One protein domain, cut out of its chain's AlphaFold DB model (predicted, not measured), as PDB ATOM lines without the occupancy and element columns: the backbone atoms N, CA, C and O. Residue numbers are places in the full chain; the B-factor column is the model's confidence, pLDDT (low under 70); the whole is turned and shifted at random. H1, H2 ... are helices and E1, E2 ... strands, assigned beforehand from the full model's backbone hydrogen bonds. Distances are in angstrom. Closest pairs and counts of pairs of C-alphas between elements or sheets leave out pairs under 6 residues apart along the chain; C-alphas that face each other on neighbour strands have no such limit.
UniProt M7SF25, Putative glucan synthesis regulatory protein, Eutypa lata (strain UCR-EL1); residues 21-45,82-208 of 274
ATOM      1  N   LEU A  21      26.986 -18.921 -47.965       95.88
ATOM      2  CA  LEU A  21      25.759 -19.691 -47.755       95.88
ATOM      3  C   LEU A  21      26.102 -20.946 -46.947       95.88
ATOM      4  O   LEU A  21      26.895 -21.767 -47.405       95.88
ATOM      5  N   LEU A  22      25.514 -21.068 -45.762       95.25
ATOM      6  CA  LEU A  22      25.832 -22.133 -44.816       95.25
ATOM      7  C   LEU A  22      25.265 -23.476 -45.276       95.25
ATOM      8  O   LEU A  22      24.142 -23.540 -45.784       95.25
ATOM      9  N   ASP A  23      26.035 -24.538 -45.057       94.62
ATOM     10  CA  ASP A  23      25.527 -25.913 -45.108       94.62
ATOM     11  C   ASP A  23      24.712 -26.250 -43.843       94.62
ATOM     12  O   ASP A  23      24.708 -25.501 -42.859       94.62
ATOM     13  N   CYS A  24      23.982 -27.369 -43.849       95.06
ATOM     14  CA  CYS A  24      23.135 -27.758 -42.719       95.06
ATOM     15  C   CYS A  24      23.918 -27.925 -41.402       95.06
ATOM     16  O   CYS A  24      23.384 -27.606 -40.335       95.06
ATOM     17  N   GLU A  25      25.163 -28.407 -41.443       95.06
ATOM     18  CA  GLU A  25      25.991 -28.560 -40.242       95.06
ATOM     19  C   GLU A  25      26.434 -27.196 -39.704       95.06
ATOM     20  O   GLU A  25      26.395 -26.946 -38.497       95.06
ATOM     21  N   GLU A  26      26.817 -26.285 -40.591       93.94
ATOM     22  CA  GLU A  26      27.187 -24.915 -40.275       93.94
ATOM     23  C   GLU A  26      26.016 -24.097 -39.753       93.94
ATOM     24  O   GLU A  26      26.198 -23.329 -38.813       93.94
ATOM     25  N   MET A  27      24.812 -24.287 -40.297       96.69
ATOM     26  CA  MET A  27      23.602 -23.670 -39.755       96.69
ATOM     27  C   MET A  27      23.414 -24.046 -38.284       96.69
ATOM     28  O   MET A  27      23.132 -23.178 -37.458       96.69
ATOM     29  N   VAL A  28      23.606 -25.324 -37.937       97.50
ATOM     30  CA  VAL A  28      23.513 -25.801 -36.548       97.50
ATOM     31  C   VAL A  28      24.640 -25.221 -35.693       97.50
ATOM     32  O   VAL A  28      24.372 -24.734 -34.597       97.50
ATOM     33  N   GLN A  29      25.882 -25.220 -36.183       96.50
ATOM     34  CA  GLN A  29      27.039 -24.688 -35.451       96.50
ATOM     35  C   GLN A  29      26.905 -23.182 -35.174       96.50
ATOM     36  O   GLN A  29      27.094 -22.738 -34.039       96.50
ATOM     37  N   GLU A  30      26.542 -22.399 -36.191       96.50
ATOM     38  CA  GLU A  30      26.331 -20.956 -36.085       96.50
ATOM     39  C   GLU A  30      25.144 -20.663 -35.155       96.50
ATOM     40  O   GLU A  30      25.240 -19.832 -34.251       96.50
ATOM     41  N   TRP A  31      24.041 -21.404 -35.293       97.50
ATOM     42  CA  TRP A  31      22.898 -21.290 -34.390       97.50
ATOM     43  C   TRP A  31      23.261 -21.613 -32.935       97.50
ATOM     44  O   TRP A  31      22.887 -20.868 -32.027       97.50
ATOM     45  N   GLU A  32      24.019 -22.681 -32.679       97.06
ATOM     46  CA  GLU A  32      24.476 -23.026 -31.331       97.06
ATOM     47  C   GLU A  32      25.359 -21.936 -30.730       97.06
ATOM     48  O   GLU A  32      25.238 -21.635 -29.536       97.06
ATOM     49  N   GLN A  33      26.225 -21.329 -31.543       95.81
ATOM     50  CA  GLN A  33      27.045 -20.201 -31.126       95.81
ATOM     51  C   GLN A  33      26.157 -19.027 -30.693       95.81
ATOM     52  O   GLN A  33      26.318 -18.513 -29.583       95.81
ATOM     53  N   TRP A  34      25.158 -18.660 -31.496       95.88
ATOM     54  CA  TRP A  34      24.206 -17.599 -31.147       95.88
ATOM     55  C   TRP A  34      23.316 -17.941 -29.954       95.88
ATOM     56  O   TRP A  34      22.984 -17.056 -29.163       95.88
ATOM     57  N   ARG A  35      22.977 -19.217 -29.758       94.19
ATOM     58  CA  ARG A  35      22.260 -19.678 -28.567       94.19
ATOM     59  C   ARG A  35      23.105 -19.509 -27.306       94.19
ATOM     60  O   ARG A  35      22.600 -18.953 -26.337       94.19
ATOM     61  N   LYS A  36      24.383 -19.906 -27.324       93.31
ATOM     62  CA  LYS A  36      25.322 -19.696 -26.201       93.31
ATOM     63  C   LYS A  36      25.502 -18.214 -25.889       93.31
ATOM     64  O   LYS A  36      25.530 -17.821 -24.727       93.31
ATOM     65  N   VAL A  37      25.590 -17.385 -26.928       89.94
ATOM     66  CA  VAL A  37      25.631 -15.925 -26.800       89.94
ATOM     67  C   VAL A  37      24.362 -15.427 -26.099       89.94
ATOM     68  O   VAL A  37      24.455 -14.754 -25.076       89.94
ATOM     69  N   ASN A  38      23.178 -15.813 -26.583       88.19
ATOM     70  CA  ASN A  38      21.897 -15.454 -25.975       88.19
ATOM     71  C   ASN A  38      21.786 -15.914 -24.508       88.19
ATOM     72  O   ASN A  38      21.353 -15.157 -23.645       88.19
ATOM     73  N   GLU A  39      22.229 -17.134 -24.208       85.12
ATOM     74  CA  GLU A  39      22.316 -17.679 -22.853       85.12
ATOM     75  C   GLU A  39      23.253 -16.859 -21.962       85.12
ATOM     76  O   GLU A  39      22.866 -16.502 -20.856       85.12
ATOM     77  N   GLY A  40      24.443 -16.478 -22.431       76.81
ATOM     78  CA  GLY A  40      25.350 -15.606 -21.675       76.81
ATOM     79  C   GLY A  40      24.726 -14.247 -21.330       76.81
ATOM     80  O   GLY A  40      24.943 -13.707 -20.242       76.81
ATOM     81  N   TYR A  41      23.882 -13.722 -22.221       71.25
ATOM     82  CA  TYR A  41      23.139 -12.487 -21.983       71.25
ATOM     83  C   TYR A  41      21.952 -12.661 -21.023       71.25
ATOM     84  O   TYR A  41      21.759 -11.800 -20.162       71.25
ATOM     85  N   LEU A  42      21.197 -13.762 -21.121       66.19
ATOM     86  CA  LEU A  42      19.976 -14.008 -20.336       66.19
ATOM     87  C   LEU A  42      20.209 -14.729 -18.985       66.19
ATOM     88  O   LEU A  42      19.567 -14.386 -17.990       66.19
ATOM     89  N   LEU A  43      21.104 -15.723 -18.914       56.19
ATOM     90  CA  LEU A  43      21.260 -16.655 -17.777       56.19
ATOM     91  C   LEU A  43      22.185 -16.176 -16.658       56.19
ATOM     92  O   LEU A  43      22.049 -16.639 -15.529       56.19
ATOM     93  N   GLU A  44      23.072 -15.210 -16.884       52.66
ATOM     94  CA  GLU A  44      23.894 -14.651 -15.792       52.66
ATOM     95  C   GLU A  44      23.079 -13.861 -14.737       52.66
ATOM     96  O   GLU A  44      23.636 -13.215 -13.849       52.66
ATOM     97  N   THR A  45      21.751 -13.910 -14.823       49.16
ATOM     98  CA  THR A  45      20.792 -13.279 -13.915       49.16
ATOM     99  C   THR A  45      20.405 -14.176 -12.725       49.16
ATOM    100  O   THR A  45      19.691 -13.712 -11.843       49.16
ATOM    101  N   GLN A  82      21.786  -3.632 -19.750       84.00
ATOM    102  CA  GLN A  82      20.666  -2.726 -19.974       84.00
ATOM    103  C   GLN A  82      20.955  -1.803 -21.163       84.00
ATOM    104  O   GLN A  82      20.105  -1.656 -22.040       84.00
ATOM    105  N   ASP A  83      22.179  -1.281 -21.241       87.69
ATOM    106  CA  ASP A  83      22.644  -0.453 -22.352       87.69
ATOM    107  C   ASP A  83      22.596  -1.235 -23.672       87.69
ATOM    108  O   ASP A  83      22.023  -0.756 -24.651       87.69
ATOM    109  N   LEU A  84      23.107  -2.473 -23.706       86.75
ATOM    110  CA  LEU A  84      23.044  -3.336 -24.888       86.75
ATOM    111  C   LEU A  84      21.603  -3.565 -25.354       86.75
ATOM    112  O   LEU A  84      21.320  -3.360 -26.533       86.75
ATOM    113  N   ILE A  85      20.705  -3.954 -24.446       86.62
ATOM    114  CA  ILE A  85      19.286  -4.192 -24.753       86.62
ATOM    115  C   ILE A  85      18.620  -2.904 -25.249       86.62
ATOM    116  O   ILE A  85      17.860  -2.937 -26.216       86.62
ATOM    117  N   SER A  86      18.933  -1.759 -24.637       90.75
ATOM    118  CA  SER A  86      18.327  -0.469 -24.989       90.75
ATOM    119  C   SER A  86      18.652  -0.018 -26.417       90.75
ATOM    120  O   SER A  86      17.808   0.613 -27.057       90.75
ATOM    121  N   ARG A  87      19.830  -0.395 -26.934       93.56
ATOM    122  CA  ARG A  87      20.263  -0.110 -28.311       93.56
ATOM    123  C   ARG A  87      19.594  -0.997 -29.360       93.56
ATOM    124  O   ARG A  87      19.647  -0.656 -30.537       93.56
ATOM    125  N   GLN A  88      18.984  -2.117 -28.964       96.25
ATOM    126  CA  GLN A  88      18.389  -3.041 -29.927       96.25
ATOM    127  C   GLN A  88      17.125  -2.440 -30.540       96.25
ATOM    128  O   GLN A  88      16.234  -1.978 -29.817       96.25
ATOM    129  N   ASP A  89      17.027  -2.477 -31.864       97.19
ATOM    130  CA  ASP A  89      15.883  -1.947 -32.613       97.19
ATOM    131  C   ASP A  89      15.634  -2.746 -33.904       97.19
ATOM    132  O   ASP A  89      16.308  -3.742 -34.179       97.19
ATOM    133  N   SER A  90      14.648  -2.332 -34.696       98.25
ATOM    134  CA  SER A  90      14.259  -2.994 -35.932       98.25
ATOM    135  C   SER A  90      13.823  -2.016 -37.023       98.25
ATOM    136  O   SER A  90      13.140  -1.025 -36.768       98.25
ATOM    137  N   VAL A  91      14.159  -2.353 -38.267       97.94
ATOM    138  CA  VAL A  91      13.629  -1.735 -39.482       97.94
ATOM    139  C   VAL A  91      12.965  -2.824 -40.338       97.94
ATOM    140  O   VAL A  91      13.656  -3.745 -40.781       97.94
ATOM    141  N   PRO A  92      11.652  -2.738 -40.629       97.81
ATOM    142  CA  PRO A  92      10.686  -1.749 -40.135       97.81
ATOM    143  C   PRO A  92      10.495  -1.787 -38.614       97.81
ATOM    144  O   PRO A  92      10.718  -2.816 -37.982       97.81
ATOM    145  N   GLN A  93      10.022  -0.680 -38.032       96.75
ATOM    146  CA  GLN A  93       9.810  -0.595 -36.587       96.75
ATOM    147  C   GLN A  93       8.885  -1.714 -36.083       96.75
ATOM    148  O   GLN A  93       7.779  -1.907 -36.593       96.75
ATOM    149  N   GLY A  94       9.350  -2.432 -35.057       97.06
ATOM    150  CA  GLY A  94       8.618  -3.525 -34.413       97.06
ATOM    151  C   GLY A  94       8.538  -4.825 -35.219       97.06
ATOM    152  O   GLY A  94       7.853  -5.747 -34.776       97.06
ATOM    153  N   ALA A  95       9.205  -4.916 -36.376       98.50
ATOM    154  CA  ALA A  95       9.125  -6.103 -37.226       98.50
ATOM    155  C   ALA A  95       9.982  -7.258 -36.691       98.50
ATOM    156  O   ALA A  95       9.641  -8.427 -36.861       98.50
ATOM    157  N   VAL A  96      11.078  -6.934 -36.008       98.69
ATOM    158  CA  VAL A  96      11.968  -7.875 -35.323       98.69
ATOM    159  C   VAL A  96      11.951  -7.565 -33.827       98.69
ATOM    160  O   VAL A  96      11.834  -6.404 -33.424       98.69
ATOM    161  N   GLN A  97      12.051  -8.595 -32.986       97.44
ATOM    162  CA  GLN A  97      12.164  -8.404 -31.540       97.44
ATOM    163  C   GLN A  97      13.431  -7.610 -31.180       97.44
ATOM    164  O   GLN A  97      14.494  -7.805 -31.769       97.44
ATOM    165  N   ARG A  98      13.329  -6.739 -30.166       95.12
ATOM    166  CA  ARG A  98      14.442  -5.918 -29.654       95.12
ATOM    167  C   ARG A  98      15.376  -6.760 -28.782       95.12
ATOM    168  O   ARG A  98      15.392  -6.635 -27.561       95.12
ATOM    169  N   ALA A  99      16.120  -7.649 -29.423       93.94
ATOM    170  CA  ALA A  99      17.055  -8.561 -28.784       93.94
ATOM    171  C   ALA A  99      18.404  -8.536 -29.507       93.94
ATOM    172  O   ALA A  99      18.472  -8.298 -30.713       93.94
ATOM    173  N   TYR A 100      19.485  -8.795 -28.769       95.25
ATOM    174  CA  TYR A 100      20.807  -8.945 -29.378       95.25
ATOM    175  C   TYR A 100      20.885 -10.241 -30.199       95.25
ATOM    176  O   TYR A 100      21.306 -10.206 -31.353       95.25
ATOM    177  N   ALA A 101      20.383 -11.342 -29.631       95.06
ATOM    178  CA  ALA A 101      20.276 -12.665 -30.238       95.06
ATOM    179  C   ALA A 101      18.943 -13.322 -29.836       95.06
ATOM    180  O   ALA A 101      18.358 -12.949 -28.819       95.06
ATOM    181  N   HIS A 102      18.463 -14.302 -30.609       96.06
ATOM    182  CA  HIS A 102      17.239 -15.045 -30.298       96.06
ATOM    183  C   HIS A 102      17.326 -16.485 -30.841       96.06
ATOM    184  O   HIS A 102      17.738 -16.672 -31.985       96.06
ATOM    185  N   PRO A 103      16.911 -17.522 -30.083       96.44
ATOM    186  CA  PRO A 103      17.046 -18.925 -30.502       96.44
ATOM    187  C   PRO A 103      16.160 -19.303 -31.698       96.44
ATOM    188  O   PRO A 103      16.369 -20.341 -32.311       96.44
ATOM    189  N   ALA A 104      15.166 -18.482 -32.032       98.19
ATOM    190  CA  ALA A 104      14.313 -18.672 -33.206       98.19
ATOM    191  C   ALA A 104      14.802 -17.906 -34.455       98.19
ATOM    192  O   ALA A 104      14.074 -17.831 -35.440       98.19
ATOM    193  N   TRP A 105      15.995 -17.305 -34.411       98.56
ATOM    194  CA  TRP A 105      16.654 -16.736 -35.588       98.56
ATOM    195  C   TRP A 105      17.654 -17.758 -36.106       98.56
ATOM    196  O   TRP A 105      18.665 -18.019 -35.458       98.56
ATOM    197  N   ILE A 106      17.335 -18.385 -37.237       98.62
ATOM    198  CA  ILE A 106      18.137 -19.480 -37.786       98.62
ATOM    199  C   ILE A 106      19.057 -18.911 -38.872       98.62
ATOM    200  O   ILE A 106      18.539 -18.481 -39.908       98.62
ATOM    201  N   PRO A 107      20.385 -18.857 -38.650       98.50
ATOM    202  CA  PRO A 107      21.339 -18.331 -39.623       98.50
ATOM    203  C   PRO A 107      21.335 -19.160 -40.908       98.50
ATOM    204  O   PRO A 107      21.239 -20.382 -40.858       98.50
ATOM    205  N   LEU A 108      21.451 -18.482 -42.048       98.38
ATOM    206  CA  LEU A 108      21.536 -19.080 -43.385       98.38
ATOM    207  C   LEU A 108      22.772 -18.598 -44.149       98.38
ATOM    208  O   LEU A 108      23.293 -19.317 -44.996       98.38
ATOM    209  N   VAL A 109      23.223 -17.370 -43.882       98.12
ATOM    210  CA  VAL A 109      24.371 -16.749 -44.556       98.12
ATOM    211  C   VAL A 109      25.205 -15.998 -43.525       98.12
ATOM    212  O   VAL A 109      24.607 -15.273 -42.732       98.12
ATOM    213  N   ARG A 110      26.541 -16.091 -43.575       95.81
ATOM    214  CA  ARG A 110      27.463 -15.344 -42.689       95.81
ATOM    215  C   ARG A 110      28.495 -14.505 -43.450       95.81
ATOM    216  O   ARG A 110      28.882 -14.869 -44.559       95.81
ATOM    217  N   ASP A 111      28.988 -13.438 -42.824       93.31
ATOM    218  CA  ASP A 111      30.001 -12.516 -43.381       93.31
ATOM    219  C   ASP A 111      31.425 -12.701 -42.815       93.31
ATOM    220  O   ASP A 111      32.295 -11.873 -43.063       93.31
ATOM    221  N   TRP A 112      31.658 -13.737 -41.997       90.31
ATOM    222  CA  TRP A 112      32.898 -13.978 -41.223       90.31
ATOM    223  C   TRP A 112      33.251 -12.921 -40.158       90.31
ATOM    224  O   TRP A 112      34.106 -13.164 -39.307       90.31
ATOM    225  N   GLY A 113      32.559 -11.785 -40.141       91.81
ATOM    226  CA  GLY A 113      32.629 -10.743 -39.121       91.81
ATOM    227  C   GLY A 113      31.691 -10.982 -37.936       91.81
ATOM    228  O   GLY A 113      31.688 -10.199 -36.991       91.81
ATOM    229  N   GLY A 114      30.914 -12.064 -37.941       94.12
ATOM    230  CA  GLY A 114      29.903 -12.331 -36.917       94.12
ATOM    231  C   GLY A 114      28.570 -11.645 -37.208       94.12
ATOM    232  O   GLY A 114      27.793 -11.403 -36.282       94.12
ATOM    233  N   ASN A 115      28.291 -11.331 -38.474       97.94
ATOM    234  CA  ASN A 115      26.975 -10.935 -38.944       97.94
ATOM    235  C   ASN A 115      26.372 -12.017 -39.831       97.94
ATOM    236  O   ASN A 115      27.071 -12.778 -40.500       97.94
ATOM    237  N   ASN A 116      25.045 -12.081 -39.816       98.56
ATOM    238  CA  ASN A 116      24.298 -13.151 -40.441       98.56
ATOM    239  C   ASN A 116      23.007 -12.643 -41.093       98.56
ATOM    240  O   ASN A 116      22.330 -11.748 -40.576       98.56
ATOM    241  N   LEU A 117      22.612 -13.302 -42.183       98.75
ATOM    242  CA  LEU A 117      21.210 -13.370 -42.580       98.75
ATOM    243  C   LEU A 117      20.579 -14.589 -41.923       98.75
ATOM    244  O   LEU A 117      21.120 -15.691 -42.013       98.75
ATOM    245  N   ALA A 118      19.422 -14.403 -41.302       98.81
ATOM    246  CA  ALA A 118      18.645 -15.483 -40.708       98.81
ATOM    247  C   ALA A 118      17.202 -15.471 -41.183       98.81
ATOM    248  O   ALA A 118      16.644 -14.419 -41.496       98.81
ATOM    249  N   VAL A 119      16.579 -16.646 -41.149       98.88
ATOM    250  CA  VAL A 119      15.122 -16.733 -41.103       98.88
ATOM    251  C   VAL A 119      14.645 -16.486 -39.672       98.88
ATOM    252  O   VAL A 119      15.133 -17.093 -38.717       98.88
ATOM    253  N   ASP A 120      13.694 -15.571 -39.524       98.81
ATOM    254  CA  ASP A 120      13.099 -15.202 -38.245       98.81
ATOM    255  C   ASP A 120      11.797 -15.978 -38.015       98.81
ATOM    256  O   ASP A 120      10.780 -15.761 -38.682       98.81
ATOM    257  N   LEU A 121      11.837 -16.908 -37.061       98.81
ATOM    258  CA  LEU A 121      10.706 -17.754 -36.680       98.81
ATOM    259  C   LEU A 121       9.963 -17.227 -35.441       98.81
ATOM    260  O   LEU A 121       9.020 -17.868 -34.977       98.81
ATOM    261  N   ALA A 122      10.369 -16.073 -34.905       98.50
ATOM    262  CA  ALA A 122       9.698 -15.386 -33.806       98.50
ATOM    263  C   ALA A 122       9.702 -13.866 -34.058       98.50
ATOM    264  O   ALA A 122      10.353 -13.118 -33.322       98.50
ATOM    265  N   PRO A 123       8.989 -13.402 -35.098       98.69
ATOM    266  CA  PRO A 123       8.972 -11.994 -35.469       98.69
ATOM    267  C   PRO A 123       8.389 -11.108 -34.363       98.69
ATOM    268  O   PRO A 123       7.682 -11.568 -33.462       98.69
ATOM    269  N   GLY A 124       8.666  -9.807 -34.451       98.38
ATOM    270  CA  GLY A 124       8.000  -8.808 -33.621       98.38
ATOM    271  C   GLY A 124       6.535  -8.577 -34.036       98.38
ATOM    272  O   GLY A 124       6.067  -9.147 -35.023       98.38
ATOM    273  N   PRO A 125       5.793  -7.713 -33.318       98.25
ATOM    274  CA  PRO A 125       4.354  -7.515 -33.527       98.25
ATOM    275  C   PRO A 125       3.938  -7.062 -34.934       98.25
ATOM    276  O   PRO A 125       2.795  -7.280 -35.325       98.25
ATOM    277  N   THR A 126       4.831  -6.409 -35.681       98.19
ATOM    278  CA  THR A 126       4.573  -5.952 -37.061       98.19
ATOM    279  C   THR A 126       5.299  -6.798 -38.111       98.19
ATOM    280  O   THR A 126       5.225  -6.500 -39.304       98.19
ATOM    281  N   GLY A 127       6.021  -7.835 -37.678       98.19
ATOM    282  CA  GLY A 127       6.796  -8.712 -38.545       98.19
ATOM    283  C   GLY A 127       5.968  -9.843 -39.138       98.19
ATOM    284  O   GLY A 127       4.777 -10.000 -38.878       98.19
ATOM    285  N   THR A 128       6.614 -10.650 -39.970       98.50
ATOM    286  CA  THR A 128       6.009 -11.820 -40.612       98.50
ATOM    287  C   THR A 128       6.847 -13.052 -40.316       98.50
ATOM    288  O   THR A 128       8.071 -13.018 -40.411       98.50
ATOM    289  N   TRP A 129       6.191 -14.155 -39.957       98.69
ATOM    290  CA  TRP A 129       6.881 -15.412 -39.691       98.69
ATOM    291  C   TRP A 129       7.625 -15.884 -40.946       98.69
ATOM    292  O   TRP A 129       7.052 -15.903 -42.037       98.69
ATOM    293  N   GLY A 130       8.898 -16.249 -40.799       98.62
ATOM    294  CA  GLY A 130       9.743 -16.679 -41.914       98.62
ATOM    295  C   GLY A 130      10.374 -15.536 -42.719       98.62
ATOM    296  O   GLY A 130      10.970 -15.796 -43.767       98.62
ATOM    297  N   GLN A 131      10.262 -14.285 -42.260       98.88
ATOM    298  CA  GLN A 131      10.982 -13.154 -42.852       98.88
ATOM    299  C   GLN A 131      12.504 -13.342 -42.744       98.88
ATOM    300  O   GLN A 131      12.993 -14.014 -41.836       98.88
ATOM    301  N   ILE A 132      13.257 -12.736 -43.663       98.88
ATOM    302  CA  ILE A 132      14.722 -12.769 -43.644       98.88
ATOM    303  C   ILE A 132      15.238 -11.496 -43.003       98.88
ATOM    304  O   ILE A 132      14.925 -10.393 -43.465       98.88
ATOM    305  N   ILE A 133      16.033 -11.666 -41.952       98.88
ATOM    306  CA  ILE A 133      16.582 -10.581 -41.153       98.88
ATOM    307  C   ILE A 133      18.099 -10.530 -41.255       98.88
ATOM    308  O   ILE A 133      18.758 -11.561 -41.341       98.88
ATOM    309  N   LEU A 134      18.637  -9.319 -41.190       98.69
ATOM    310  CA  LEU A 134      20.045  -9.049 -40.949       98.69
ATOM    311  C   LEU A 134      20.243  -8.797 -39.453       98.69
ATOM    312  O   LEU A 134      19.602  -7.904 -38.887       98.69
ATOM    313  N   PHE A 135      21.095  -9.599 -38.824       98.44
ATOM    314  CA  PHE A 135      21.413  -9.533 -37.399       98.44
ATOM    315  C   PHE A 135      22.882  -9.909 -37.172       98.44
ATOM    316  O   PHE A 135      23.531 -10.467 -38.055       98.44
ATOM    317  N   GLY A 136      23.421  -9.619 -35.990       96.69
ATOM    318  CA  GLY A 136      24.782 -10.014 -35.646       96.69
ATOM    319  C   GLY A 136      25.505  -9.002 -34.781       96.69
ATOM    320  O   GLY A 136      24.882  -8.098 -34.221       96.69
ATOM    321  N   ARG A 137      26.828  -9.166 -34.697       95.69
ATOM    322  CA  ARG A 137      27.734  -8.349 -33.883       95.69
ATOM    323  C   ARG A 137      27.568  -6.852 -34.140       95.69
ATOM    324  O   ARG A 137      27.547  -6.074 -33.191       95.69
ATOM    325  N   ASP A 138      27.422  -6.476 -35.406       96.50
ATOM    326  CA  ASP A 138      27.449  -5.085 -35.858       96.50
ATOM    327  C   ASP A 138      26.029  -4.523 -36.114       96.50
ATOM    328  O   ASP A 138      25.865  -3.371 -36.516       96.50
ATOM    329  N   TYR A 139      24.981  -5.315 -35.839       96.62
ATOM    330  CA  TYR A 139      23.576  -4.979 -36.095       96.62
ATOM    331  C   TYR A 139      22.754  -4.928 -34.801       96.62
ATOM    332  O   TYR A 139      21.948  -5.817 -34.505       96.62
ATOM    333  N   ASP A 140      22.914  -3.845 -34.031       96.44
ATOM    334  CA  ASP A 140      21.988  -3.521 -32.933       96.44
ATOM    335  C   ASP A 140      20.566  -3.294 -33.467       96.44
ATOM    336  O   ASP A 140      19.584  -3.809 -32.934       96.44
ATOM    337  N   THR A 141      20.459  -2.556 -34.574       97.75
ATOM    338  CA  THR A 141      19.224  -2.463 -35.352       97.75
ATOM    339  C   THR A 141      19.173  -3.613 -36.350       97.75
ATOM    340  O   THR A 141      20.052  -3.729 -37.205       97.75
ATOM    341  N   LYS A 142      18.145  -4.456 -36.253       98.56
ATOM    342  CA  LYS A 142      17.909  -5.566 -37.184       98.56
ATOM    343  C   LYS A 142      17.121  -5.087 -38.392       98.56
ATOM    344  O   LYS A 142      16.213  -4.271 -38.251       98.56
ATOM    345  N   TYR A 143      17.402  -5.640 -39.566       98.69
ATOM    346  CA  TYR A 143      16.729  -5.237 -40.805       98.69
ATOM    347  C   TYR A 143      15.992  -6.407 -41.427       98.69
ATOM    348  O   TYR A 143      16.610  -7.424 -41.716       98.69
ATOM    349  N   VAL A 144      14.697  -6.255 -41.694       98.81
ATOM    350  CA  VAL A 144      13.952  -7.210 -42.519       98.81
ATOM    351  C   VAL A 144      14.285  -6.942 -43.982       98.81
ATOM    352  O   VAL A 144      13.753  -6.012 -44.586       98.81
ATOM    353  N   VAL A 145      15.172  -7.748 -44.561       98.69
ATOM    354  CA  VAL A 145      15.662  -7.554 -45.936       98.69
ATOM    355  C   VAL A 145      14.772  -8.234 -46.977       98.69
ATOM    356  O   VAL A 145      14.730  -7.803 -48.129       98.69
ATOM    357  N   ALA A 146      14.016  -9.264 -46.584       98.81
ATOM    358  CA  ALA A 146      13.044  -9.930 -47.446       98.81
ATOM    359  C   ALA A 146      11.899 -10.563 -46.644       98.81
ATOM    360  O   ALA A 146      12.048 -10.902 -45.474       98.81
ATOM    361  N   ARG A 147      10.748 -10.777 -47.295       98.31
ATOM    362  CA  ARG A 147       9.558 -11.393 -46.669       98.31
ATOM    363  C   ARG A 147       9.656 -12.912 -46.479       98.31
ATOM    364  O   ARG A 147       8.834 -13.483 -45.778       98.31
ATOM    365  N   SER A 148      10.586 -13.560 -47.174       98.75
ATOM    366  CA  SER A 148      10.830 -15.003 -47.130       98.75
ATOM    367  C   SER A 148      12.167 -15.331 -47.791       98.75
ATOM    368  O   SER A 148      12.709 -14.504 -48.531       98.75
ATOM    369  N   TRP A 149      12.673 -16.550 -47.586       98.62
ATOM    370  CA  TRP A 149      13.909 -17.004 -48.231       98.62
ATOM    371  C   TRP A 149      13.831 -16.961 -49.761       98.62
ATOM    372  O   TRP A 149      14.712 -16.410 -50.413       98.62
ATOM    373  N   GLY A 150      12.726 -17.435 -50.347       98.44
ATOM    374  CA  GLY A 150      12.524 -17.359 -51.797       98.44
ATOM    375  C   GLY A 150      12.505 -15.920 -52.328       98.44
ATOM    376  O   GLY A 150      13.026 -15.655 -53.406       98.44
ATOM    377  N   ALA A 151      11.964 -14.968 -51.558       98.69
ATOM    378  CA  ALA A 151      12.008 -13.556 -51.933       98.69
ATOM    379  C   ALA A 151      13.427 -12.973 -51.846       98.69
ATOM    380  O   ALA A 151      13.781 -12.135 -52.670       98.69
ATOM    381  N   PHE A 152      14.239 -13.415 -50.882       98.81
ATOM    382  CA  PHE A 152      15.648 -13.030 -50.808       98.81
ATOM    383  C   PHE A 152      16.452 -13.579 -51.994       98.81
ATOM    384  O   PHE A 152      17.187 -12.827 -52.625       98.81
ATOM    385  N   LEU A 153      16.264 -14.854 -52.346       98.50
ATOM    386  CA  LEU A 153      16.924 -15.454 -53.509       98.50
ATOM    387  C   LEU A 153      16.568 -14.731 -54.815       98.50
ATOM    388  O   LEU A 153      17.430 -14.580 -55.673       98.50
ATOM    389  N   ALA A 154      15.333 -14.238 -54.953       98.69
ATOM    390  CA  ALA A 154      14.943 -13.410 -56.094       98.69
ATOM    391  C   ALA A 154      15.706 -12.071 -56.131       98.69
ATOM    392  O   ALA A 154      16.219 -11.704 -57.180       98.69
ATOM    393  N   ILE A 155      15.855 -11.388 -54.986       98.56
ATOM    394  CA  ILE A 155      16.670 -10.160 -54.884       98.56
ATOM    395  C   ILE A 155      18.121 -10.442 -55.293       98.56
ATOM    396  O   ILE A 155      18.704  -9.691 -56.068       98.56
ATOM    397  N   PHE A 156      18.693 -11.541 -54.799       98.44
ATOM    398  CA  PHE A 156      20.046 -11.958 -55.153       98.44
ATOM    399  C   PHE A 156      20.192 -12.254 -56.657       98.44
ATOM    400  O   PHE A 156      21.150 -11.806 -57.284       98.44
ATOM    401  N   ALA A 157      19.228 -12.960 -57.254       98.44
ATOM    402  CA  ALA A 157      19.216 -13.234 -58.689       98.44
ATOM    403  C   ALA A 157      19.110 -11.946 -59.527       98.44
ATOM    404  O   ALA A 157      19.806 -11.811 -60.533       98.44
ATOM    405  N   ASP A 158      18.289 -10.985 -59.099       98.56
ATOM    406  CA  ASP A 158      18.188  -9.673 -59.742       98.56
ATOM    407  C   ASP A 158      19.523  -8.909 -59.674       98.56
ATOM    408  O   ASP A 158      19.941  -8.301 -60.661       98.56
ATOM    409  N   ASP A 159      20.236  -8.985 -58.546       98.31
ATOM    410  CA  ASP A 159      21.552  -8.361 -58.388       98.31
ATOM    411  C   ASP A 159      22.617  -8.999 -59.291       98.31
ATOM    412  O   ASP A 159      23.404  -8.273 -59.907       98.31
ATOM    413  N   LEU A 160      22.608 -10.324 -59.462       97.44
ATOM    414  CA  LEU A 160      23.464 -11.005 -60.442       97.44
ATOM    415  C   LEU A 160      23.127 -10.596 -61.887       97.44
ATOM    416  O   LEU A 160      24.024 -10.342 -62.691       97.44
ATOM    417  N   ASN A 161      21.840 -10.460 -62.208       98.19
ATOM    418  CA  ASN A 161      21.375 -10.051 -63.538       98.19
ATOM    419  C   ASN A 161      21.582  -8.556 -63.828       98.19
ATOM    420  O   ASN A 161      21.467  -8.125 -64.976       98.19
ATOM    421  N   SER A 162      21.900  -7.749 -62.815       96.69
ATOM    422  CA  SER A 162      22.070  -6.301 -62.962       96.69
ATOM    423  C   SER A 162      23.336  -5.892 -63.729       96.69
ATOM    424  O   SER A 162      23.458  -4.734 -64.130       96.69
ATOM    425  N   GLY A 163      24.304  -6.805 -63.878       95.56
ATOM    426  CA  GLY A 163      25.631  -6.513 -64.431       95.56
ATOM    427  C   GLY A 163      26.501  -5.618 -63.537       95.56
ATOM    428  O   GLY A 163      27.553  -5.157 -63.969       95.56
ATOM    429  N   LYS A 164      26.072  -5.347 -62.297       95.38
ATOM    430  CA  LYS A 164      26.817  -4.533 -61.325       95.38
ATOM    431  C   LYS A 164      27.824  -5.336 -60.500       95.38
ATOM    432  O   LYS A 164      28.455  -4.778 -59.609       95.38
ATOM    433  N   TRP A 165      27.944  -6.637 -60.716       95.38
ATOM    434  CA  TRP A 165      28.871  -7.478 -59.968       95.38
ATOM    435  C   TRP A 165      30.260  -7.488 -60.609       95.38
ATOM    436  O   TRP A 165      30.418  -7.172 -61.788       95.38
ATOM    437  N   PHE A 166      31.272  -7.831 -59.822       94.44
ATOM    438  CA  PHE A 166      32.634  -8.058 -60.296       94.44
ATOM    439  C   PHE A 166      33.344  -9.062 -59.383       94.44
ATOM    440  O   PHE A 166      32.895  -9.298 -58.259       94.44
ATOM    441  N   ILE A 167      34.429  -9.652 -59.881       93.62
ATOM    442  CA  ILE A 167      35.377 -10.410 -59.065       93.62
ATOM    443  C   ILE A 167      36.505  -9.457 -58.688       93.62
ATOM    444  O   ILE A 167      37.030  -8.753 -59.546       93.62
ATOM    445  N   ASP A 168      36.812  -9.386 -57.404       91.19
ATOM    446  CA  ASP A 168      37.938  -8.619 -56.891       91.19
ATOM    447  C   ASP A 168      39.251  -9.340 -57.230       91.19
ATOM    448  O   ASP A 168      39.423 -10.493 -56.848       91.19
ATOM    449  N   ASP A 169      40.158  -8.692 -57.962       91.38
ATOM    450  CA  ASP A 169      41.359  -9.352 -58.504       91.38
ATOM    451  C   ASP A 169      42.350  -9.807 -57.415       91.38
ATOM    452  O   ASP A 169      43.076 -10.785 -57.605       91.38
ATOM    453  N   ASP A 170      42.371  -9.129 -56.262       90.75
ATOM    454  CA  ASP A 170      43.296  -9.432 -55.167       90.75
ATOM    455  C   ASP A 170      42.766 -10.568 -54.279       90.75
ATOM    456  O   ASP A 170      43.508 -11.459 -53.860       90.75
ATOM    457  N   THR A 171      41.467 -10.538 -53.974       89.12
ATOM    458  CA  THR A 171      40.823 -11.475 -53.036       89.12
ATOM    459  C   THR A 171      40.093 -12.626 -53.727       89.12
ATOM    460  O   THR A 171      39.788 -13.628 -53.085       89.12
ATOM    461  N   ASN A 172      39.847 -12.520 -55.035       89.81
ATOM    462  CA  ASN A 172      38.972 -13.383 -55.834       89.81
ATOM    463  C   ASN A 172      37.505 -13.402 -55.370       89.81
ATOM    464  O   ASN A 172      36.726 -14.256 -55.789       89.81
ATOM    465  N   GLU A 173      37.094 -12.460 -54.523       91.06
ATOM    466  CA  GLU A 173      35.740 -12.404 -53.989       91.06
ATOM    467  C   GLU A 173      34.735 -11.853 -55.006       91.06
ATOM    468  O   GLU A 173      34.965 -10.835 -55.661       91.06
ATOM    469  N   LEU A 174      33.560 -12.484 -55.080       93.50
ATOM    470  CA  LEU A 174      32.408 -11.922 -55.781       93.50
ATOM    471  C   LEU A 174      31.859 -10.732 -54.984       93.50
ATOM    472  O   LEU A 174      31.439 -10.898 -53.839       93.50
ATOM    473  N   LYS A 175      31.798  -9.547 -55.596       94.69
ATOM    474  CA  LYS A 175      31.302  -8.308 -54.973       94.69
ATOM    475  C   LYS A 175      30.227  -7.638 -55.824       94.69
ATOM    476  O   LYS A 175      30.148  -7.842 -57.035       94.69
ATOM    477  N   LEU A 176      29.390  -6.820 -55.182       95.81
ATOM    478  CA  LEU A 176      28.351  -6.027 -55.842       95.81
ATOM    479  C   LEU A 176      28.716  -4.539 -55.825       95.81
ATOM    480  O   LEU A 176      28.803  -3.917 -54.768       95.81
ATOM    481  N   ARG A 177      28.833  -3.928 -57.003       94.81
ATOM    482  CA  ARG A 177      29.031  -2.485 -57.180       94.81
ATOM    483  C   ARG A 177      27.685  -1.767 -57.312       94.81
ATOM    484  O   ARG A 177      27.281  -1.349 -58.396       94.81
ATOM    485  N   GLU A 178      26.968  -1.607 -56.199       92.88
ATOM    486  CA  GLU A 178      25.653  -0.936 -56.198       92.88
ATOM    487  C   GLU A 178      25.738   0.540 -56.632       92.88
ATOM    488  O   GLU A 178      24.836   1.058 -57.300       92.88
ATOM    489  N   PHE A 179      26.832   1.219 -56.275       91.25
ATOM    490  CA  PHE A 179      27.023   2.649 -56.496       91.25
ATOM    491  C   PHE A 179      27.922   2.919 -57.707       91.25
ATOM    492  O   PHE A 179      28.945   2.275 -57.905       91.25
ATOM    493  N   LYS A 180      27.576   3.940 -58.503       82.19
ATOM    494  CA  LYS A 180      28.373   4.354 -59.677       82.19
ATOM    495  C   LYS A 180      29.735   4.958 -59.310       82.19
ATOM    496  O   LYS A 180      30.613   5.035 -60.161       82.19
ATOM    497  N   SER A 181      29.884   5.456 -58.083       79.50
ATOM    498  CA  SER A 181      31.147   6.016 -57.604       79.50
ATOM    499  C   SER A 181      32.032   4.900 -57.067       79.50
ATOM    500  O   SER A 181      31.612   4.163 -56.184       79.50
ATOM    501  N   THR A 182      33.273   4.839 -57.541       67.44
ATOM    502  CA  THR A 182      34.287   3.870 -57.098       67.44
ATOM    503  C   THR A 182      34.951   4.242 -55.770       67.44
ATOM    504  O   THR A 182      35.840   3.540 -55.310       67.44
ATOM    505  N   ARG A 183      34.566   5.361 -55.135       77.88
ATOM    506  CA  ARG A 183      35.204   5.812 -53.885       77.88
ATOM    507  C   ARG A 183      34.776   4.982 -52.668       77.88
ATOM    508  O   ARG A 183      35.487   4.984 -51.669       77.88
ATOM    509  N   VAL A 184      33.615   4.331 -52.723       79.69
ATOM    510  CA  VAL A 184      33.081   3.531 -51.615       79.69
ATOM    511  C   VAL A 184      32.520   2.235 -52.177       79.69
ATOM    512  O   VAL A 184      31.572   2.260 -52.960       79.69
ATOM    513  N   GLU A 185      33.086   1.115 -51.740       87.44
ATOM    514  CA  GLU A 185      32.646  -0.235 -52.092       87.44
ATOM    515  C   GLU A 185      32.201  -0.949 -50.809       87.44
ATOM    516  O   GLU A 185      33.010  -1.584 -50.131       87.44
ATOM    517  N   PRO A 186      30.939  -0.762 -50.385       93.25
ATOM    518  CA  PRO A 186      30.463  -1.352 -49.146       93.25
ATOM    519  C   PRO A 186      30.183  -2.854 -49.317       93.25
ATOM    520  O   PRO A 186      29.757  -3.275 -50.397       93.25
ATOM    521  N   PRO A 187      30.331  -3.658 -48.247       94.94
ATOM    522  CA  PRO A 187      29.920  -5.058 -48.244       94.94
ATOM    523  C   PRO A 187      28.436  -5.235 -48.589       94.94
ATOM    524  O   PRO A 187      27.608  -4.345 -48.383       94.94
ATOM    525  N   TYR A 188      28.056  -6.420 -49.057       97.44
ATOM    526  CA  TYR A 188      26.679  -6.658 -49.492       97.44
ATOM    527  C   TYR A 188      25.635  -6.489 -48.373       97.44
ATOM    528  O   TYR A 188      24.563  -5.935 -48.613       97.44
ATOM    529  N   PHE A 189      25.947  -6.861 -47.128       97.94
ATOM    530  CA  PHE A 189      25.047  -6.619 -45.990       97.94
ATOM    531  C   PHE A 189      24.798  -5.122 -45.742       97.94
ATOM    532  O   PHE A 189      23.665  -4.722 -45.468       97.94
ATOM    533  N   ASP A 190      25.810  -4.277 -45.949       96.94
ATOM    534  CA  ASP A 190      25.681  -2.821 -45.873       96.94
ATOM    535  C   ASP A 190      24.786  -2.265 -46.985       96.94
ATOM    536  O   ASP A 190      24.002  -1.340 -46.755       96.94
ATOM    537  N   ILE A 191      24.857  -2.858 -48.182       97.62
ATOM    538  CA  ILE A 191      23.966  -2.534 -49.300       97.62
ATOM    539  C   ILE A 191      22.519  -2.904 -48.947       97.62
ATOM    540  O   ILE A 191      21.612  -2.092 -49.145       97.62
ATOM    541  N   LEU A 192      22.282  -4.093 -48.383       98.38
ATOM    542  CA  LEU A 192      20.949  -4.531 -47.953       98.38
ATOM    543  C   LEU A 192      20.368  -3.619 -46.865       98.38
ATOM    544  O   LEU A 192      19.220  -3.179 -46.986       98.38
ATOM    545  N   ARG A 193      21.170  -3.278 -45.849       97.50
ATOM    546  CA  ARG A 193      20.819  -2.281 -44.829       97.50
ATOM    547  C   ARG A 193      20.420  -0.958 -45.481       97.50
ATOM    548  O   ARG A 193      19.310  -0.478 -45.264       97.50
ATOM    549  N   TRP A 194      21.286  -0.408 -46.333       96.12
ATOM    550  CA  TRP A 194      21.046   0.866 -47.011       96.12
ATOM    551  C   TRP A 194      19.749   0.855 -47.834       96.12
ATOM    552  O   TRP A 194      18.982   1.820 -47.795       96.12
ATOM    553  N   ARG A 195      19.450  -0.244 -48.541       97.00
ATOM    554  CA  ARG A 195      18.184  -0.408 -49.280       97.00
ATOM    555  C   ARG A 195      16.978  -0.315 -48.343       97.00
ATOM    556  O   ARG A 195      15.988   0.337 -48.688       97.00
ATOM    557  N   MET A 196      17.051  -0.925 -47.160       97.50
ATOM    558  CA  MET A 196      15.973  -0.864 -46.170       97.50
ATOM    559  C   MET A 196      15.843   0.521 -45.536       97.50
ATOM    560  O   MET A 196      14.721   1.016 -45.400       97.50
ATOM    561  N   ASP A 197      16.955   1.203 -45.266       95.12
ATOM    562  CA  ASP A 197      16.951   2.597 -44.810       95.12
ATOM    563  C   ASP A 197      16.308   3.534 -45.836       95.12
ATOM    564  O   ASP A 197      15.516   4.407 -45.485       95.12
ATOM    565  N   GLN A 198      16.585   3.349 -47.129       93.50
ATOM    566  CA  GLN A 198      15.926   4.128 -48.179       93.50
ATOM    567  C   GLN A 198      14.423   3.851 -48.242       93.50
ATOM    568  O   GLN A 198      13.628   4.778 -48.419       93.50
ATOM    569  N   LYS A 199      14.033   2.584 -48.092       95.19
ATOM    570  CA  LYS A 199      12.639   2.147 -48.167       95.19
ATOM    571  C   LYS A 199      11.810   2.637 -46.978       95.19
ATOM    572  O   LYS A 199      10.687   3.095 -47.173       95.19
ATOM    573  N   HIS A 200      12.359   2.580 -45.766       92.00
ATOM    574  CA  HIS A 200      11.619   2.847 -44.529       92.00
ATOM    575  C   HIS A 200      11.956   4.204 -43.882       92.00
ATOM    576  O   HIS A 200      11.088   4.825 -43.267       92.00
ATOM    577  N   GLY A 201      13.155   4.748 -44.101       76.31
ATOM    578  CA  GLY A 201      13.577   6.051 -43.574       76.31
ATOM    579  C   GLY A 201      12.906   7.259 -44.241       76.31
ATOM    580  O   GLY A 201      12.802   8.327 -43.633       76.31
ATOM    581  N   ARG A 202      12.385   7.114 -45.470       61.34
ATOM    582  CA  ARG A 202      11.603   8.175 -46.141       61.34
ATOM    583  C   ARG A 202      10.260   8.432 -45.448       61.34
ATOM    584  O   ARG A 202       9.855   9.587 -45.336       61.34
ATOM    585  N   GLY A 203       9.613   7.380 -44.938       54.25
ATOM    586  CA  GLY A 203       8.347   7.477 -44.206       54.25
ATOM    587  C   GLY A 203       8.511   8.162 -42.851       54.25
ATOM    588  O   GLY A 203       7.790   9.108 -42.559       54.25
ATOM    589  N   ALA A 204       9.528   7.777 -42.073       55.91
ATOM    590  CA  ALA A 204       9.812   8.389 -40.772       55.91
ATOM    591  C   ALA A 204      10.093   9.901 -40.871       55.91
ATOM    592  O   ALA A 204       9.593  10.678 -40.060       55.91
ATOM    593  N   LYS A 205      10.822  10.348 -41.907       53.22
ATOM    594  CA  LYS A 205      11.055  11.782 -42.167       53.22
ATOM    595  C   LYS A 205       9.789  12.523 -42.606       53.22
ATOM    596  O   LYS A 205       9.609  13.675 -42.222       53.22
ATOM    597  N   ALA A 206       8.913  11.894 -43.391       55.22
ATOM    598  CA  ALA A 206       7.640  12.490 -43.797       55.22
ATOM    599  C   ALA A 206       6.672  12.630 -42.608       55.22
ATOM    600  O   ALA A 206       6.105  13.705 -42.416       55.22
ATOM    601  N   THR A 207       6.560  11.601 -41.765       56.16
ATOM    602  CA  THR A 207       5.740  11.621 -40.545       56.16
ATOM    603  C   THR A 207       6.279  12.620 -39.518       56.16
ATOM    604  O   THR A 207       5.503  13.391 -38.965       56.16
ATOM    605  N   ALA A 208       7.602  12.693 -39.322       56.62
ATOM    606  CA  ALA A 208       8.229  13.697 -38.454       56.62
ATOM    607  C   ALA A 208       8.033  15.136 -38.969       56.62
ATOM    608  O   ALA A 208       7.860  16.067 -38.188       56.62
TER     609      ALA A 208
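This is residues 21 to 45 and 82 to 208 of the 274 residues of the protein "Putative glucan synthesis regulatory protein" of Eutypa lata (strain UCR-EL1) (UniProt M7SF25). A strongly twisted sheet of five strands, E1 to E5, makes the middle, with H3 and H4 over one face and H1 on the opposite face, over the edge strand E2. H3 leads away from the sheet to a small separate hairpin, E6 and E7; from there the backbone returns to H4, which crosses the sheet and reaches past it with its last residues. The printed part has 152 residues, with four named helices and seven named strands in the order H1 H2 E1 E2 E3 E4 E5 H3 E6 E7 H4. The five-stranded sheet is mixed, in the order E1 E5 E4 E3 E2, and the class is mixed, helices and strands. The whole is compact, with a radius of gyration of the C-alphas of 16.2 A and spans of 49 by 45 by 29 A.

Start at H1, residues 24 to 43, and look ahead to E2, residues 105 to 110: their closest C-alphas, those of Met 27 and Pro 107, are 5.8 A apart. H1 is on the sheet at a height over the sheet of 9.1 A, and on the local plane it stands at 56 degrees to E2, slantwise to the strands. After the cut, H2, residues 82 to 87, only grazes the sheet with its residues 84 to 87. Next comes the edge strand E1, residues 89 to 91, parallel to E5, residues 139 to 146, at 26 degrees; N 91 and O 142 are 2.8 A apart. From E2, the other edge strand, through E3, residues 115 to 120, and E4, residues 131 to 136, to E5 runs a meander, each strand the antiparallel neighbour of the one before. For its three hairpins, look at N 108 and O 117 at 2.8 A for E2 and E3, N 116 and O 135 at 2.8 A for E3 and E4, and N 134 and O 143 at 2.8 A for E4 and E5. H3, residues 149 to 161, is on the face opposite to H1, at a height over the sheet of 10.9 A; the closest C-alphas of H3 and E5 are those of Phe 152 and Ala 146, 5.3 A apart. The hairpin of E6, residues 165 to 167, and E7, residues 174 to 176, has N 175 and O 166 at 2.9 A. H4, residues 188 to 208, is on the same face as H3 at a height over the sheet of 8.0 A, and on the local plane it stands at 86 degrees to E5, across the strands. Its closest C-alpha to E5 is that of Leu 192, 6.4 A from that of Val 145. H3 and H4 are apart. Each O i to N i+4 pair is within hydrogen-bond range in H1, H2 and H3, and 14 of 17 are in H4.

Find C-alpha 24 at (23.135, -27.758, -42.719), where H1 begins; it measures 27.4 A from first to last C-alpha. E5, the longest strand, begins at C-alpha 139, (23.576, -4.979, -36.095), and measures 16.3 A. H3 measures 18.4 A. H4 measures 29.6 A and ends at C-alpha 208, (8.229, 13.697, -38.454), with a kink of 34 degrees near residue 200.

The two C-alphas farthest apart, those of Thr 45 and Gly 163, are 51.2 A apart. Residues 46 to 81 are not printed, and C-alphas 45 and 82 across this cut are 12.2 A apart. The links E1 to E2 and E7 to H4 are long. The mean pLDDT of the printed part is 92.0; look for values under 70 at residues 42 to 45, residue 182 and residues 202 to 208.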